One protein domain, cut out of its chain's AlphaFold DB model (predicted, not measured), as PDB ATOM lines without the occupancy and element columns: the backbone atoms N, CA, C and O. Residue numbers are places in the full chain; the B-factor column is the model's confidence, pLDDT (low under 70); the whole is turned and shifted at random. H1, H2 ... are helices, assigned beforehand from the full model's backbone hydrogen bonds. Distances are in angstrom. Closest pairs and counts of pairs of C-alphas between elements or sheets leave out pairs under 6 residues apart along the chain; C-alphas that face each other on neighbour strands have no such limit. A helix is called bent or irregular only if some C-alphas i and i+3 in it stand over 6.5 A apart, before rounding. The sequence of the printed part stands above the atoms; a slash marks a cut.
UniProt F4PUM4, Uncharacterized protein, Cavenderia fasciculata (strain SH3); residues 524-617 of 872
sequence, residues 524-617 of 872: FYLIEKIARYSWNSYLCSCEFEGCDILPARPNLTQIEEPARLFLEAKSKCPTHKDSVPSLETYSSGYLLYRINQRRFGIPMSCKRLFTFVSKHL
ATOM      1  N   PHE A 524      57.344   9.904 -17.699       85.69
ATOM      2  CA  PHE A 524      57.950   9.306 -18.886       85.69
ATOM      3  C   PHE A 524      58.443  10.336 -19.918       85.69
ATOM      4  O   PHE A 524      59.423  10.083 -20.605       85.69
ATOM      5  N   TYR A 525      57.839  11.528 -20.001       89.44
ATOM      6  CA  TYR A 525      58.348  12.598 -20.872       89.44
ATOM      7  C   TYR A 525      59.753  13.079 -20.451       89.44
ATOM      8  O   TYR A 525      60.549  13.475 -21.302       89.44
ATOM      9  N   LEU A 526      60.089  13.013 -19.153       82.38
ATOM     10  CA  LEU A 526      61.447  13.261 -18.665       82.38
ATOM     11  C   LEU A 526      62.373  12.113 -19.055       82.38
ATOM     12  O   LEU A 526      63.487  12.378 -19.492       82.38
ATOM     13  N   ILE A 527      61.906  10.862 -18.987       84.88
ATOM     14  CA  ILE A 527      62.665   9.693 -19.460       84.88
ATOM     15  C   ILE A 527      62.952   9.809 -20.968       84.88
ATOM     16  O   ILE A 527      64.083   9.601 -21.394       84.88
ATOM     17  N   GLU A 528      61.974  10.219 -21.782       88.25
ATOM     18  CA  GLU A 528      62.149  10.492 -23.219       88.25
ATOM     19  C   GLU A 528      63.161  11.621 -23.464       88.25
ATOM     20  O   GLU A 528      63.994  11.526 -24.370       88.25
ATOM     21  N   LYS A 529      63.126  12.681 -22.645       83.31
ATOM     22  CA  LYS A 529      64.086  13.789 -22.714       83.31
ATOM     23  C   LYS A 529      65.499  13.321 -22.359       83.31
ATOM     24  O   LYS A 529      66.427  13.629 -23.101       83.31
ATOM     25  N   ILE A 530      65.656  12.540 -21.287       81.81
ATOM     26  CA  ILE A 530      66.929  11.926 -20.878       81.81
ATOM     27  C   ILE A 530      67.449  11.022 -21.996       81.81
ATOM     28  O   ILE A 530      68.572  11.215 -22.448       81.81
ATOM     29  N   ALA A 531      66.618  10.117 -22.520       84.75
ATOM     30  CA  ALA A 531      66.989   9.237 -23.624       84.75
ATOM     31  C   ALA A 531      67.435  10.034 -24.860       84.75
ATOM     32  O   ALA A 531      68.445   9.700 -25.473       84.75
ATOM     33  N   ARG A 532      66.736  11.127 -25.200       84.56
ATOM     34  CA  ARG A 532      67.112  12.022 -26.305       84.56
ATOM     35  C   ARG A 532      68.446  12.731 -26.058       84.56
ATOM     36  O   ARG A 532      69.215  12.870 -27.006       84.56
ATOM     37  N   TYR A 533      68.730  13.167 -24.831       78.31
ATOM     38  CA  TYR A 533      70.041  13.721 -24.479       78.31
ATOM     39  C   TYR A 533      71.131  12.653 -24.574       78.31
ATOM     40  O   TYR A 533      72.103  12.846 -25.292       78.31
ATOM     41  N   SER A 534      70.952  11.478 -23.970       78.19
ATOM     42  CA  SER A 534      71.924  10.377 -24.057       78.19
ATOM     43  C   SER A 534      72.204   9.941 -25.505       78.19
ATOM     44  O   SER A 534      73.325   9.542 -25.839       78.19
ATOM     45  N   TRP A 535      71.205  10.048 -26.388       80.62
ATOM     46  CA  TRP A 535      71.342   9.722 -27.808       80.62
ATOM     47  C   TRP A 535      72.156  10.749 -28.603       80.62
ATOM     48  O   TRP A 535      72.858  10.369 -29.534       80.62
ATOM     49  N   ASN A 536      72.082  12.035 -28.242       73.69
ATOM     50  CA  ASN A 536      72.687  13.130 -29.010       73.69
ATOM     51  C   ASN A 536      73.926  13.760 -28.348       73.69
ATOM     52  O   ASN A 536      74.656  14.480 -29.019       73.69
ATOM     53  N   SER A 537      74.162  13.528 -27.053       58.91
ATOM     54  CA  SER A 537      75.070  14.350 -26.233       58.91
ATOM     55  C   SER A 537      76.293  13.610 -25.683       58.91
ATOM     56  O   SER A 537      76.928  14.110 -24.765       58.91
ATOM     57  N   TYR A 538      76.644  12.437 -26.218       60.78
ATOM     58  CA  TYR A 538      77.835  11.702 -25.773       60.78
ATOM     59  C   TYR A 538      78.842  11.548 -26.912       60.78
ATOM     60  O   TYR A 538      78.674  10.685 -27.777       60.78
ATOM     61  N   LEU A 539      79.870  12.392 -26.875       59.56
ATOM     62  CA  LEU A 539      81.219  12.085 -27.339       59.56
ATOM     63  C   LEU A 539      82.044  11.910 -26.065       59.56
ATOM     64  O   LEU A 539      81.960  12.730 -25.149       59.56
ATOM     65  N   CYS A 540      82.763  10.802 -25.949       66.31
ATOM     66  CA  CYS A 540      83.700  10.653 -24.850       66.31
ATOM     67  C   CYS A 540      84.838  11.652 -25.081       66.31
ATOM     68  O   CYS A 540      85.531  11.549 -26.082       66.31
ATOM     69  N   SER A 541      85.052  12.597 -24.166       64.25
ATOM     70  CA  SER A 541      86.154  13.562 -24.276       64.25
ATOM     71  C   SER A 541      87.525  12.957 -23.958       64.25
ATOM     72  O   SER A 541      88.515  13.675 -23.928       64.25
ATOM     73  N   CYS A 542      87.588  11.655 -23.669       68.06
ATOM     74  CA  CYS A 542      88.838  10.921 -23.500       68.06
ATOM     75  C   CYS A 542      89.367  10.383 -24.841       68.06
ATOM     76  O   CYS A 542      90.107   9.403 -24.836       68.06
ATOM     77  N   GLU A 543      88.950  10.961 -25.975       60.97
ATOM     78  CA  GLU A 543      89.596  10.704 -27.263       60.97
ATOM     79  C   GLU A 543      91.068  11.115 -27.169       60.97
ATOM     80  O   GLU A 543      91.401  12.247 -26.820       60.97
ATOM     81  N   PHE A 544      91.954  10.159 -27.439       62.78
ATOM     82  CA  PHE A 544      93.385  10.406 -27.495       62.78
ATOM     83  C   PHE A 544      93.721  11.003 -28.861       62.78
ATOM     84  O   PHE A 544      93.811  10.272 -29.850       62.78
ATOM     85  N   GLU A 545      93.923  12.323 -28.916       50.91
ATOM     86  CA  GLU A 545      94.546  12.987 -30.066       50.91
ATOM     87  C   GLU A 545      95.929  12.349 -30.308       50.91
ATOM     88  O   GLU A 545      96.888  12.615 -29.588       50.91
ATOM     89  N   GLY A 546      96.015  11.430 -31.277       55.22
ATOM     90  CA  GLY A 546      97.247  10.711 -31.631       55.22
ATOM     91  C   GLY A 546      97.122   9.189 -31.768       55.22
ATOM     92  O   GLY A 546      98.040   8.563 -32.295       55.22
ATOM     93  N   CYS A 547      96.003   8.575 -31.360       52.78
ATOM     94  CA  CYS A 547      95.841   7.115 -31.455       52.78
ATOM     95  C   CYS A 547      95.788   6.594 -32.904       52.78
ATOM     96  O   CYS A 547      96.277   5.497 -33.168       52.78
ATOM     97  N   ASP A 548      95.294   7.401 -33.848       53.47
ATOM     98  CA  ASP A 548      95.239   7.051 -35.277       53.47
ATOM     99  C   ASP A 548      96.632   6.976 -35.942       53.47
ATOM    100  O   ASP A 548      96.758   6.519 -37.077       53.47
ATOM    101  N   ILE A 549      97.695   7.402 -35.243       54.66
ATOM    102  CA  ILE A 549      99.078   7.425 -35.750       54.66
ATOM    103  C   ILE A 549      99.892   6.228 -35.233       54.66
ATOM    104  O   ILE A 549     101.038   6.032 -35.642       54.66
ATOM    105  N   LEU A 550      99.332   5.376 -34.364       53.50
ATOM    106  CA  LEU A 550     100.055   4.179 -33.942       53.50
ATOM    107  C   LEU A 550     100.235   3.249 -35.156       53.50
ATOM    108  O   LEU A 550      99.243   2.805 -35.741       53.50
ATOM    109  N   PRO A 551     101.481   2.942 -35.569       55.00
ATOM    110  CA  PRO A 551     101.707   2.029 -36.680       55.00
ATOM    111  C   PRO A 551     101.052   0.687 -36.345       55.00
ATOM    112  O   PRO A 551     101.051   0.279 -35.187       55.00
ATOM    113  N   ALA A 552     100.553  -0.035 -37.354       53.22
ATOM    114  CA  ALA A 552      99.853  -1.323 -37.203       53.22
ATOM    115  C   ALA A 552     100.613  -2.389 -36.374       53.22
ATOM    116  O   ALA A 552     100.067  -3.438 -36.033       53.22
ATOM    117  N   ARG A 553     101.886  -2.131 -36.052       53.69
ATOM    118  CA  ARG A 553     102.667  -2.796 -35.011       53.69
ATOM    119  C   ARG A 553     103.421  -1.730 -34.205       53.69
ATOM    120  O   ARG A 553     104.520  -1.356 -34.626       53.69
ATOM    121  N   PRO A 554     102.872  -1.215 -33.090       52.12
ATOM    122  CA  PRO A 554     103.624  -0.309 -32.236       52.12
ATOM    123  C   PRO A 554     104.844  -1.047 -31.685       52.12
ATOM    124  O   PRO A 554     104.774  -2.226 -31.325       52.12
ATOM    125  N   ASN A 555     105.984  -0.362 -31.653       53.66
ATOM    126  CA  ASN A 555     107.156  -0.881 -30.965       53.66
ATOM    127  C   ASN A 555     106.812  -0.989 -29.469       53.66
ATOM    128  O   ASN A 555     106.181  -0.079 -28.936       53.66
ATOM    129  N   LEU A 556     107.198  -2.070 -28.784       52.88
ATOM    130  CA  LEU A 556     106.804  -2.325 -27.384       52.88
ATOM    131  C   LEU A 556     107.180  -1.181 -26.428       52.88
ATOM    132  O   LEU A 556     106.482  -0.935 -25.452       52.88
ATOM    133  N   THR A 557     108.232  -0.429 -26.751       51.91
ATOM    134  CA  THR A 557     108.669   0.758 -26.001       51.91
ATOM    135  C   THR A 557     107.706   1.944 -26.089       51.91
ATOM    136  O   THR A 557     107.786   2.852 -25.274       51.91
ATOM    137  N   GLN A 558     106.786   1.951 -27.055       58.12
ATOM    138  CA  GLN A 558     105.755   2.980 -27.211       58.12
ATOM    139  C   GLN A 558     104.438   2.603 -26.519       58.12
ATOM    140  O   GLN A 558     103.484   3.362 -26.616       58.12
ATOM    141  N   ILE A 559     104.356   1.441 -25.855       59.50
ATOM    142  CA  ILE A 559     103.112   0.915 -25.261       59.50
ATOM    143  C   ILE A 559     102.897   1.409 -23.820       59.50
ATOM    144  O   ILE A 559     101.756   1.518 -23.375       59.50
ATOM    145  N   GLU A 560     103.966   1.756 -23.103       62.78
ATOM    146  CA  GLU A 560     103.905   2.136 -21.685       62.78
ATOM    147  C   GLU A 560     103.105   3.427 -21.448       62.78
ATOM    148  O   GLU A 560     102.213   3.462 -20.599       62.78
ATOM    149  N   GLU A 561     103.347   4.461 -22.254       69.19
ATOM    150  CA  GLU A 561     102.640   5.738 -22.129       69.19
ATOM    151  C   GLU A 561     101.138   5.615 -22.486       69.19
ATOM    152  O   GLU A 561     100.303   6.035 -21.679       69.19
ATOM    153  N   PRO A 562     100.738   4.938 -23.586       63.03
ATOM    154  CA  PRO A 562      99.340   4.577 -23.830       63.03
ATOM    155  C   PRO A 562      98.700   3.746 -22.710       63.03
ATOM    156  O   PRO A 562      97.536   3.966 -22.386       63.03
ATOM    157  N   ALA A 563      99.429   2.809 -22.091       64.06
ATOM    158  CA  ALA A 563      98.910   1.988 -20.992       64.06
ATOM    159  C   ALA A 563      98.691   2.801 -19.701       64.06
ATOM    160  O   ALA A 563      97.715   2.587 -18.976       64.06
ATOM    161  N   ARG A 564      99.556   3.779 -19.420       74.06
ATOM    162  CA  ARG A 564      99.391   4.717 -18.302       74.06
ATOM    163  C   ARG A 564      98.175   5.618 -18.512       74.06
ATOM    164  O   ARG A 564      97.308   5.710 -17.642       74.06
ATOM    165  N   LEU A 565      98.083   6.215 -19.699       69.69
ATOM    166  CA  LEU A 565      96.946   7.031 -20.120       69.69
ATOM    167  C   LEU A 565      95.630   6.232 -20.110       69.69
ATOM    168  O   LEU A 565      94.585   6.758 -19.724       69.69
ATOM    169  N   PHE A 566      95.682   4.941 -20.452       67.00
ATOM    170  CA  PHE A 566      94.558   4.009 -20.350       67.00
ATOM    171  C   PHE A 566      94.030   3.890 -18.917       67.00
ATOM    172  O   PHE A 566      92.831   4.068 -18.679       67.00
ATOM    173  N   LEU A 567      94.907   3.591 -17.954       71.38
ATOM    174  CA  LEU A 567      94.514   3.435 -16.550       71.38
ATOM    175  C   LEU A 567      93.911   4.733 -16.001       71.38
ATOM    176  O   LEU A 567      92.908   4.705 -15.282       71.38
ATOM    177  N   GLU A 568      94.457   5.875 -16.418       79.62
ATOM    178  CA  GLU A 568      93.926   7.188 -16.080       79.62
ATOM    179  C   GLU A 568      92.524   7.415 -16.676       79.62
ATOM    180  O   GLU A 568      91.589   7.749 -15.940       79.62
ATOM    181  N   ALA A 569      92.325   7.156 -17.972       70.75
ATOM    182  CA  ALA A 569      91.022   7.284 -18.628       70.75
ATOM    183  C   ALA A 569      89.974   6.326 -18.035       70.75
ATOM    184  O   ALA A 569      88.824   6.722 -17.829       70.75
ATOM    185  N   LYS A 570      90.361   5.089 -17.696       72.38
ATOM    186  CA  LYS A 570      89.495   4.099 -17.037       72.38
ATOM    187  C   LYS A 570      89.051   4.558 -15.648       72.38
ATOM    188  O   LYS A 570      87.898   4.343 -15.277       72.38
ATOM    189  N   SER A 571      89.936   5.225 -14.904       75.69
ATOM    190  CA  SER A 571      89.616   5.770 -13.580       75.69
ATOM    191  C   SER A 571      88.655   6.968 -13.635       75.69
ATOM    192  O   SER A 571      87.864   7.160 -12.714       75.69
ATOM    193  N   LYS A 572      88.679   7.747 -14.729       75.44
ATOM    194  CA  LYS A 572      87.937   9.014 -14.861       75.44
ATOM    195  C   LYS A 572      86.668   8.925 -15.720       75.44
ATOM    196  O   LYS A 572      85.790   9.773 -15.582       75.44
ATOM    197  N   CYS A 573      86.545   7.931 -16.605       72.75
ATOM    198  CA  CYS A 573      85.477   7.870 -17.605       72.75
ATOM    199  C   CYS A 573      84.579   6.626 -17.465       72.75
ATOM    200  O   CYS A 573      85.046   5.509 -17.700       72.75
ATOM    201  N   PRO A 574      83.260   6.780 -17.224       66.88
ATOM    202  CA  PRO A 574      82.311   5.658 -17.169       66.88
ATOM    203  C   PRO A 574      82.209   4.827 -18.462       66.88
ATOM    204  O   PRO A 574      81.790   3.671 -18.433       66.88
ATOM    205  N   THR A 575      82.576   5.393 -19.616       67.69
ATOM    206  CA  THR A 575      82.627   4.654 -20.891       67.69
ATOM    207  C   THR A 575      83.814   3.686 -20.932       67.69
ATOM    208  O   THR A 575      83.692   2.577 -21.453       67.69
ATOM    209  N   HIS A 576      84.943   4.072 -20.329       70.50
ATOM    210  CA  HIS A 576      86.161   3.263 -20.271       70.50
ATOM    211  C   HIS A 576      86.227   2.360 -19.036       70.50
ATOM    212  O   HIS A 576      86.861   1.311 -19.101       70.50
ATOM    213  N   LYS A 577      85.530   2.713 -17.946       74.06
ATOM    214  CA  LYS A 577      85.536   1.982 -16.668       74.06
ATOM    215  C   LYS A 577      85.262   0.483 -16.823       74.06
ATOM    216  O   LYS A 577      86.016  -0.327 -16.291       74.06
ATOM    217  N   ASP A 578      84.239   0.131 -17.600       63.09
ATOM    218  CA  ASP A 578      83.830  -1.267 -17.816       63.09
ATOM    219  C   ASP A 578      84.353  -1.838 -19.142       63.09
ATOM    220  O   ASP A 578      83.978  -2.940 -19.548       63.09
ATOM    221  N   SER A 579      85.170  -1.075 -19.869       61.66
ATOM    222  CA  SER A 579      85.697  -1.521 -21.151       61.66
ATOM    223  C   SER A 579      86.970  -2.334 -20.955       61.66
ATOM    224  O   SER A 579      87.920  -1.893 -20.307       61.66
ATOM    225  N   VAL A 580      86.969  -3.548 -21.511       59.94
ATOM    226  CA  VAL A 580      88.184  -4.348 -21.684       59.94
ATOM    227  C   VAL A 580      89.066  -3.601 -22.687       59.94
ATOM    228  O   VAL A 580      88.568  -3.292 -23.773       59.94
ATOM    229  N   PRO A 581      90.306  -3.238 -22.327       55.69
ATOM    230  CA  PRO A 581      91.199  -2.537 -23.235       55.69
ATOM    231  C   PRO A 581      91.496  -3.373 -24.479       55.69
ATOM    232  O   PRO A 581      91.960  -4.502 -24.382       55.69
ATOM    233  N   SER A 582      91.324  -2.785 -25.655       58.94
ATOM    234  CA  SER A 582      91.872  -3.296 -26.911       58.94
ATOM    235  C   SER A 582      92.472  -2.143 -27.711       58.94
ATOM    236  O   SER A 582      92.105  -0.987 -27.491       58.94
ATOM    237  N   LEU A 583      93.357  -2.445 -28.668       54.72
ATOM    238  CA  LEU A 583      93.875  -1.437 -29.607       54.72
ATOM    239  C   LEU A 583      92.717  -0.715 -30.324       54.72
ATOM    240  O   LEU A 583      92.757   0.488 -30.552       54.72
ATOM    241  N   GLU A 584      91.646  -1.460 -30.604       55.69
ATOM    242  CA  GLU A 584      90.426  -0.942 -31.209       55.69
ATOM    243  C   GLU A 584      89.593  -0.108 -30.237       55.69
ATOM    244  O   GLU A 584      88.931   0.804 -30.704       55.69
ATOM    245  N   THR A 585      89.657  -0.330 -28.916       60.62
ATOM    246  CA  THR A 585      88.844   0.386 -27.905       60.62
ATOM    247  C   THR A 585      88.984   1.906 -27.991       60.62
ATOM    248  O   THR A 585      88.046   2.625 -27.646       60.62
ATOM    249  N   TYR A 586      90.120   2.368 -28.516       53.72
ATOM    250  CA  TYR A 586      90.460   3.776 -28.713       53.72
ATOM    251  C   TYR A 586      90.372   4.251 -30.157       53.72
ATOM    252  O   TYR A 586      90.476   5.451 -30.394       53.72
ATOM    253  N   SER A 587      90.130   3.349 -31.112       60.81
ATOM    254  CA  SER A 587      89.675   3.786 -32.426       60.81
ATOM    255  C   SER A 587      88.336   4.497 -32.237       60.81
ATOM    256  O   SER A 587      87.409   3.968 -31.606       60.81
ATOM    257  N   SER A 588      88.232   5.709 -32.776       61.00
ATOM    258  CA  SER A 588      87.002   6.509 -32.742       61.00
ATOM    259  C   SER A 588      85.786   5.686 -33.208       61.00
ATOM    260  O   SER A 588      84.699   5.769 -32.628       61.00
ATOM    261  N   GLY A 589      86.000   4.784 -34.176       68.44
ATOM    262  CA  GLY A 589      85.011   3.829 -34.674       68.44
ATOM    263  C   GLY A 589      84.471   2.853 -33.620       68.44
ATOM    264  O   GLY A 589      83.254   2.715 -33.474       68.44
ATOM    265  N   TYR A 590      85.333   2.184 -32.851       68.50
ATOM    266  CA  TYR A 590      84.888   1.184 -31.871       68.50
ATOM    267  C   TYR A 590      84.265   1.820 -30.622       68.50
ATOM    268  O   TYR A 590      83.300   1.291 -30.059       68.50
ATOM    269  N   LEU A 591      84.778   2.973 -30.184       69.06
ATOM    270  CA  LEU A 591      84.182   3.711 -29.071       69.06
ATOM    271  C   LEU A 591      82.755   4.143 -29.422       69.06
ATOM    272  O   LEU A 591      81.823   3.941 -28.635       69.06
ATOM    273  N   LEU A 592      82.562   4.656 -30.642       71.62
ATOM    274  CA  LEU A 592      81.245   4.974 -31.177       71.62
ATOM    275  C   LEU A 592      80.356   3.724 -31.264       71.62
ATOM    276  O   LEU A 592      79.183   3.787 -30.888       71.62
ATOM    277  N   TYR A 593      80.905   2.582 -31.686       75.56
ATOM    278  CA  TYR A 593      80.200   1.299 -31.689       75.56
ATOM    279  C   TYR A 593      79.705   0.907 -30.287       75.56
ATOM    280  O   TYR A 593      78.518   0.624 -30.125       75.56
ATOM    281  N   ARG A 594      80.550   0.973 -29.246       73.88
ATOM    282  CA  ARG A 594      80.146   0.667 -27.858       73.88
ATOM    283  C   ARG A 594      79.125   1.651 -27.301       73.88
ATOM    284  O   ARG A 594      78.171   1.239 -26.638       73.88
ATOM    285  N   ILE A 595      79.296   2.947 -27.567       75.25
ATOM    286  CA  ILE A 595      78.314   3.969 -27.184       75.25
ATOM    287  C   ILE A 595      76.967   3.648 -27.836       75.25
ATOM    288  O   ILE A 595      75.937   3.659 -27.160       75.25
ATOM    289  N   ASN A 596      76.967   3.306 -29.124       75.75
ATOM    290  CA  ASN A 596      75.761   2.910 -29.836       75.75
ATOM    291  C   ASN A 596      75.161   1.623 -29.258       75.75
ATOM    292  O   ASN A 596      73.962   1.594 -29.008       75.75
ATOM    293  N   GLN A 597      75.962   0.605 -28.939       78.56
ATOM    294  CA  GLN A 597      75.488  -0.620 -28.288       78.56
ATOM    295  C   GLN A 597      74.769  -0.318 -26.963       78.56
ATOM    296  O   GLN A 597      73.651  -0.786 -26.744       78.56
ATOM    297  N   ARG A 598      75.357   0.529 -26.106       77.12
ATOM    298  CA  ARG A 598      74.729   0.974 -24.848       77.12
ATOM    299  C   ARG A 598      73.444   1.772 -25.107       77.12
ATOM    300  O   ARG A 598      72.439   1.538 -24.437       77.12
ATOM    301  N   ARG A 599      73.435   2.661 -26.109       80.81
ATOM    302  CA  ARG A 599      72.233   3.401 -26.540       80.81
ATOM    303  C   ARG A 599      71.115   2.452 -26.970       80.81
ATOM    304  O   ARG A 599      69.983   2.616 -26.524       80.81
ATOM    305  N   PHE A 600      71.423   1.430 -27.766       80.19
ATOM    306  CA  PHE A 600      70.457   0.417 -28.199       80.19
ATOM    307  C   PHE A 600      69.966  -0.492 -27.060       80.19
ATOM    308  O   PHE A 600      68.903  -1.096 -27.192       80.19
ATOM    309  N   GLY A 601      70.654  -0.514 -25.914       77.38
ATOM    310  CA  GLY A 601      70.160  -1.125 -24.678       77.38
ATOM    311  C   GLY A 601      68.989  -0.370 -24.031       77.38
ATOM    312  O   GLY A 601      68.118  -1.000 -23.442       77.38
ATOM    313  N   ILE A 602      68.899   0.958 -24.185       80.19
ATOM    314  CA  ILE A 602      67.821   1.780 -23.591       80.19
ATOM    315  C   ILE A 602      66.419   1.325 -24.060       80.19
ATOM    316  O   ILE A 602      65.522   1.156 -23.233       80.19
ATOM    317  N   PRO A 603      66.187   1.082 -25.364       82.56
ATOM    318  CA  PRO A 603      64.958   0.469 -25.862       82.56
ATOM    319  C   PRO A 603      64.539  -0.847 -25.214       82.56
ATOM    320  O   PRO A 603      63.343  -1.132 -25.174       82.56
ATOM    321  N   MET A 604      65.492  -1.646 -24.731       79.06
ATOM    322  CA  MET A 604      65.215  -2.967 -24.161       79.06
ATOM    323  C   MET A 604      64.517  -2.873 -22.803       79.06
ATOM    324  O   MET A 604      63.894  -3.837 -22.370       79.06
ATOM    325  N   SER A 605      64.568  -1.711 -22.146       78.88
ATOM    326  CA  SER A 605      63.963  -1.518 -20.829       78.88
ATOM    327  C   SER A 605      62.432  -1.545 -20.861       78.88
ATOM    328  O   SER A 605      61.821  -2.035 -19.917       78.88
ATOM    329  N   CYS A 606      61.782  -1.018 -21.914       84.50
ATOM    330  CA  CYS A 606      60.326  -1.123 -22.070       84.50
ATOM    331  C   CYS A 606      59.825  -0.809 -23.494       84.50
ATOM    332  O   CYS A 606      60.424  -0.041 -24.250       84.50
ATOM    333  N   LYS A 607      58.623  -1.308 -23.828       86.00
ATOM    334  CA  LYS A 607      57.956  -1.109 -25.134       86.00
ATOM    335  C   LYS A 607      57.800   0.364 -25.535       86.00
ATOM    336  O   LYS A 607      57.875   0.699 -26.721       86.00
ATOM    337  N   ARG A 608      57.561   1.257 -24.569       89.81
ATOM    338  CA  ARG A 608      57.376   2.687 -24.850       89.81
ATOM    339  C   ARG A 608      58.699   3.351 -25.246       89.81
ATOM    340  O   ARG A 608      58.707   4.096 -26.222       89.81
ATOM    341  N   LEU A 609      59.810   3.015 -24.582       86.31
ATOM    342  CA  LEU A 609      61.146   3.486 -24.969       86.31
ATOM    343  C   LEU A 609      61.562   2.912 -26.318       86.31
ATOM    344  O   LEU A 609      62.036   3.657 -27.170       86.31
ATOM    345  N   PHE A 610      61.287   1.629 -26.559       87.94
ATOM    346  CA  PHE A 610      61.475   1.015 -27.871       87.94
ATOM    347  C   PHE A 610      60.752   1.785 -28.984       87.94
ATOM    348  O   PHE A 610      61.343   2.136 -30.008       87.94
ATOM    349  N   THR A 611      59.474   2.102 -28.769       88.75
ATOM    350  CA  THR A 611      58.663   2.852 -29.737       88.75
ATOM    351  C   THR A 611      59.200   4.268 -29.939       88.75
ATOM    352  O   THR A 611      59.289   4.730 -31.072       88.75
ATOM    353  N   PHE A 612      59.588   4.947 -28.858       90.75
ATOM    354  CA  PHE A 612      60.149   6.292 -28.919       90.75
ATOM    355  C   PHE A 612      61.477   6.328 -29.689       90.75
ATOM    356  O   PHE A 612      61.626   7.110 -30.626       90.75
ATOM    357  N   VAL A 613      62.424   5.449 -29.343       88.31
ATOM    358  CA  VAL A 613      63.749   5.389 -29.976       88.31
ATOM    359  C   VAL A 613      63.640   5.036 -31.457       88.31
ATOM    360  O   VAL A 613      64.191   5.756 -32.293       88.31
ATOM    361  N   SER A 614      62.887   3.984 -31.795       86.62
ATOM    362  CA  SER A 614      62.734   3.532 -33.187       86.62
ATOM    363  C   SER A 614      62.042   4.554 -34.091       86.62
ATOM    364  O   SER A 614      62.350   4.613 -35.279       86.62
ATOM    365  N   LYS A 615      61.133   5.382 -33.551       87.31
ATOM    366  CA  LYS A 615      60.424   6.412 -34.326       87.31
ATOM    367  C   LYS A 615      61.144   7.755 -34.402       87.31
ATOM    368  O   LYS A 615      60.930   8.503 -35.352       87.31
ATOM    369  N   HIS A 616      61.929   8.112 -33.387       87.38
ATOM    370  CA  HIS A 616      62.392   9.495 -33.234       87.38
ATOM    371  C   HIS A 616      63.907   9.669 -33.195       87.38
ATOM    372  O   HIS A 616      64.369  10.775 -33.477       87.38
ATOM    373  N   LEU A 617      64.681   8.632 -32.854       86.25
ATOM    374  CA  LEU A 617      66.120   8.777 -32.607       86.25
ATOM    375  C   LEU A 617      66.992   8.169 -33.717       86.25
ATOM    376  O   LEU A 617      68.019   8.750 -34.070       86.25
TER     377      LEU A 617
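Overview. This is residues 524 to 617 of the 872 residues of an uncharacterized protein of Cavenderia fasciculata (strain SH3) (UniProt F4PUM4). The model is long and loose: H1, H6 and the last part of H5 gather at one end, H5 runs from there toward the middle, and a wide loop of chain with H2 fills the other end. The long link of residues 537 to 559 goes from H1 down the length to the far end, where H2 turns back toward the middle and is followed by the short helices H3 and H4. The printed part has 94 residues, with six named helices in the order H1 to H6 and no named strand; its class is all helix. It is loose, with a radius of gyration of the C-alphas of 16.5 A and an outline of 52 by 24 by 19 A.

Arrangement. H1, residues 524 to 536, only just touches H5, residues 588 to 605, with 3 pairs of C-alphas within 8 A. The closest C-alphas are those of Trp 535 and Arg 599, 6.5 A apart, and only residues 531 to 535 and 599 to 602 take part. H1 and H5 run opposite ways at a shallow tilt of 13 degrees. H1 is close to but not clearly touching H6, residues 607 to 616; their closest C-alphas, of Glu 528 and Leu 609, are 7.3 A apart. H2, residues 560 to 572, touches H3, residues 574 to 577, only at the corner, with the C-alphas of Lys 570 and Lys 577 closest at 4.5 A. H3 is close to but not clearly touching H5, with the C-alphas of Thr 575 and Ile 595 closest at 7.7 A. H4, residues 583 to 586, is close to but not clearly touching H5, with the C-alphas of Thr 585 and Leu 591 closest at 5.8 A. H5 and H6 touch only at the corner, at a steep tilt of 45 degrees, opposite ways; the C-alphas of Pro 603 and Phe 610 are closest at 4.1 A. H2 is apart from H1, H4, H5 and H6. In H1, H2 and H6 every O i to N i+4 pair is within hydrogen-bond range, in H5 10 of 14 are, and H3 and H4 are too short for such a pair.

Along the chain. H1 begins at C-alpha 524, (57.950, 9.306, -18.886), and is 18.3 A long. H2 is 18.7 A long and begins at C-alpha 560, (103.905, 2.136, -21.685). H3 measures 4.9 A from first to last C-alpha. H4 is neither bent nor irregular, but only just: C-alphas 583 and 586 are 6.3 A apart. H5, the longest helix, measures 27.2 A. H6 measures 14.1 A and ends at C-alpha 616, (62.392, 9.495, -33.234).

Size, cuts and confidence. The two C-alphas farthest apart, those of Tyr 525 and Thr 557, are 51.9 A apart. The printed part has no cut. The link from H1 to H2 is long, with 23 residues; the other four links are tight. The mean pLDDT of the printed part is 70.7, and 45 residues are under 70, namely residues 537 to 563, 565 to 566, 574 to 575 and 578 to 591.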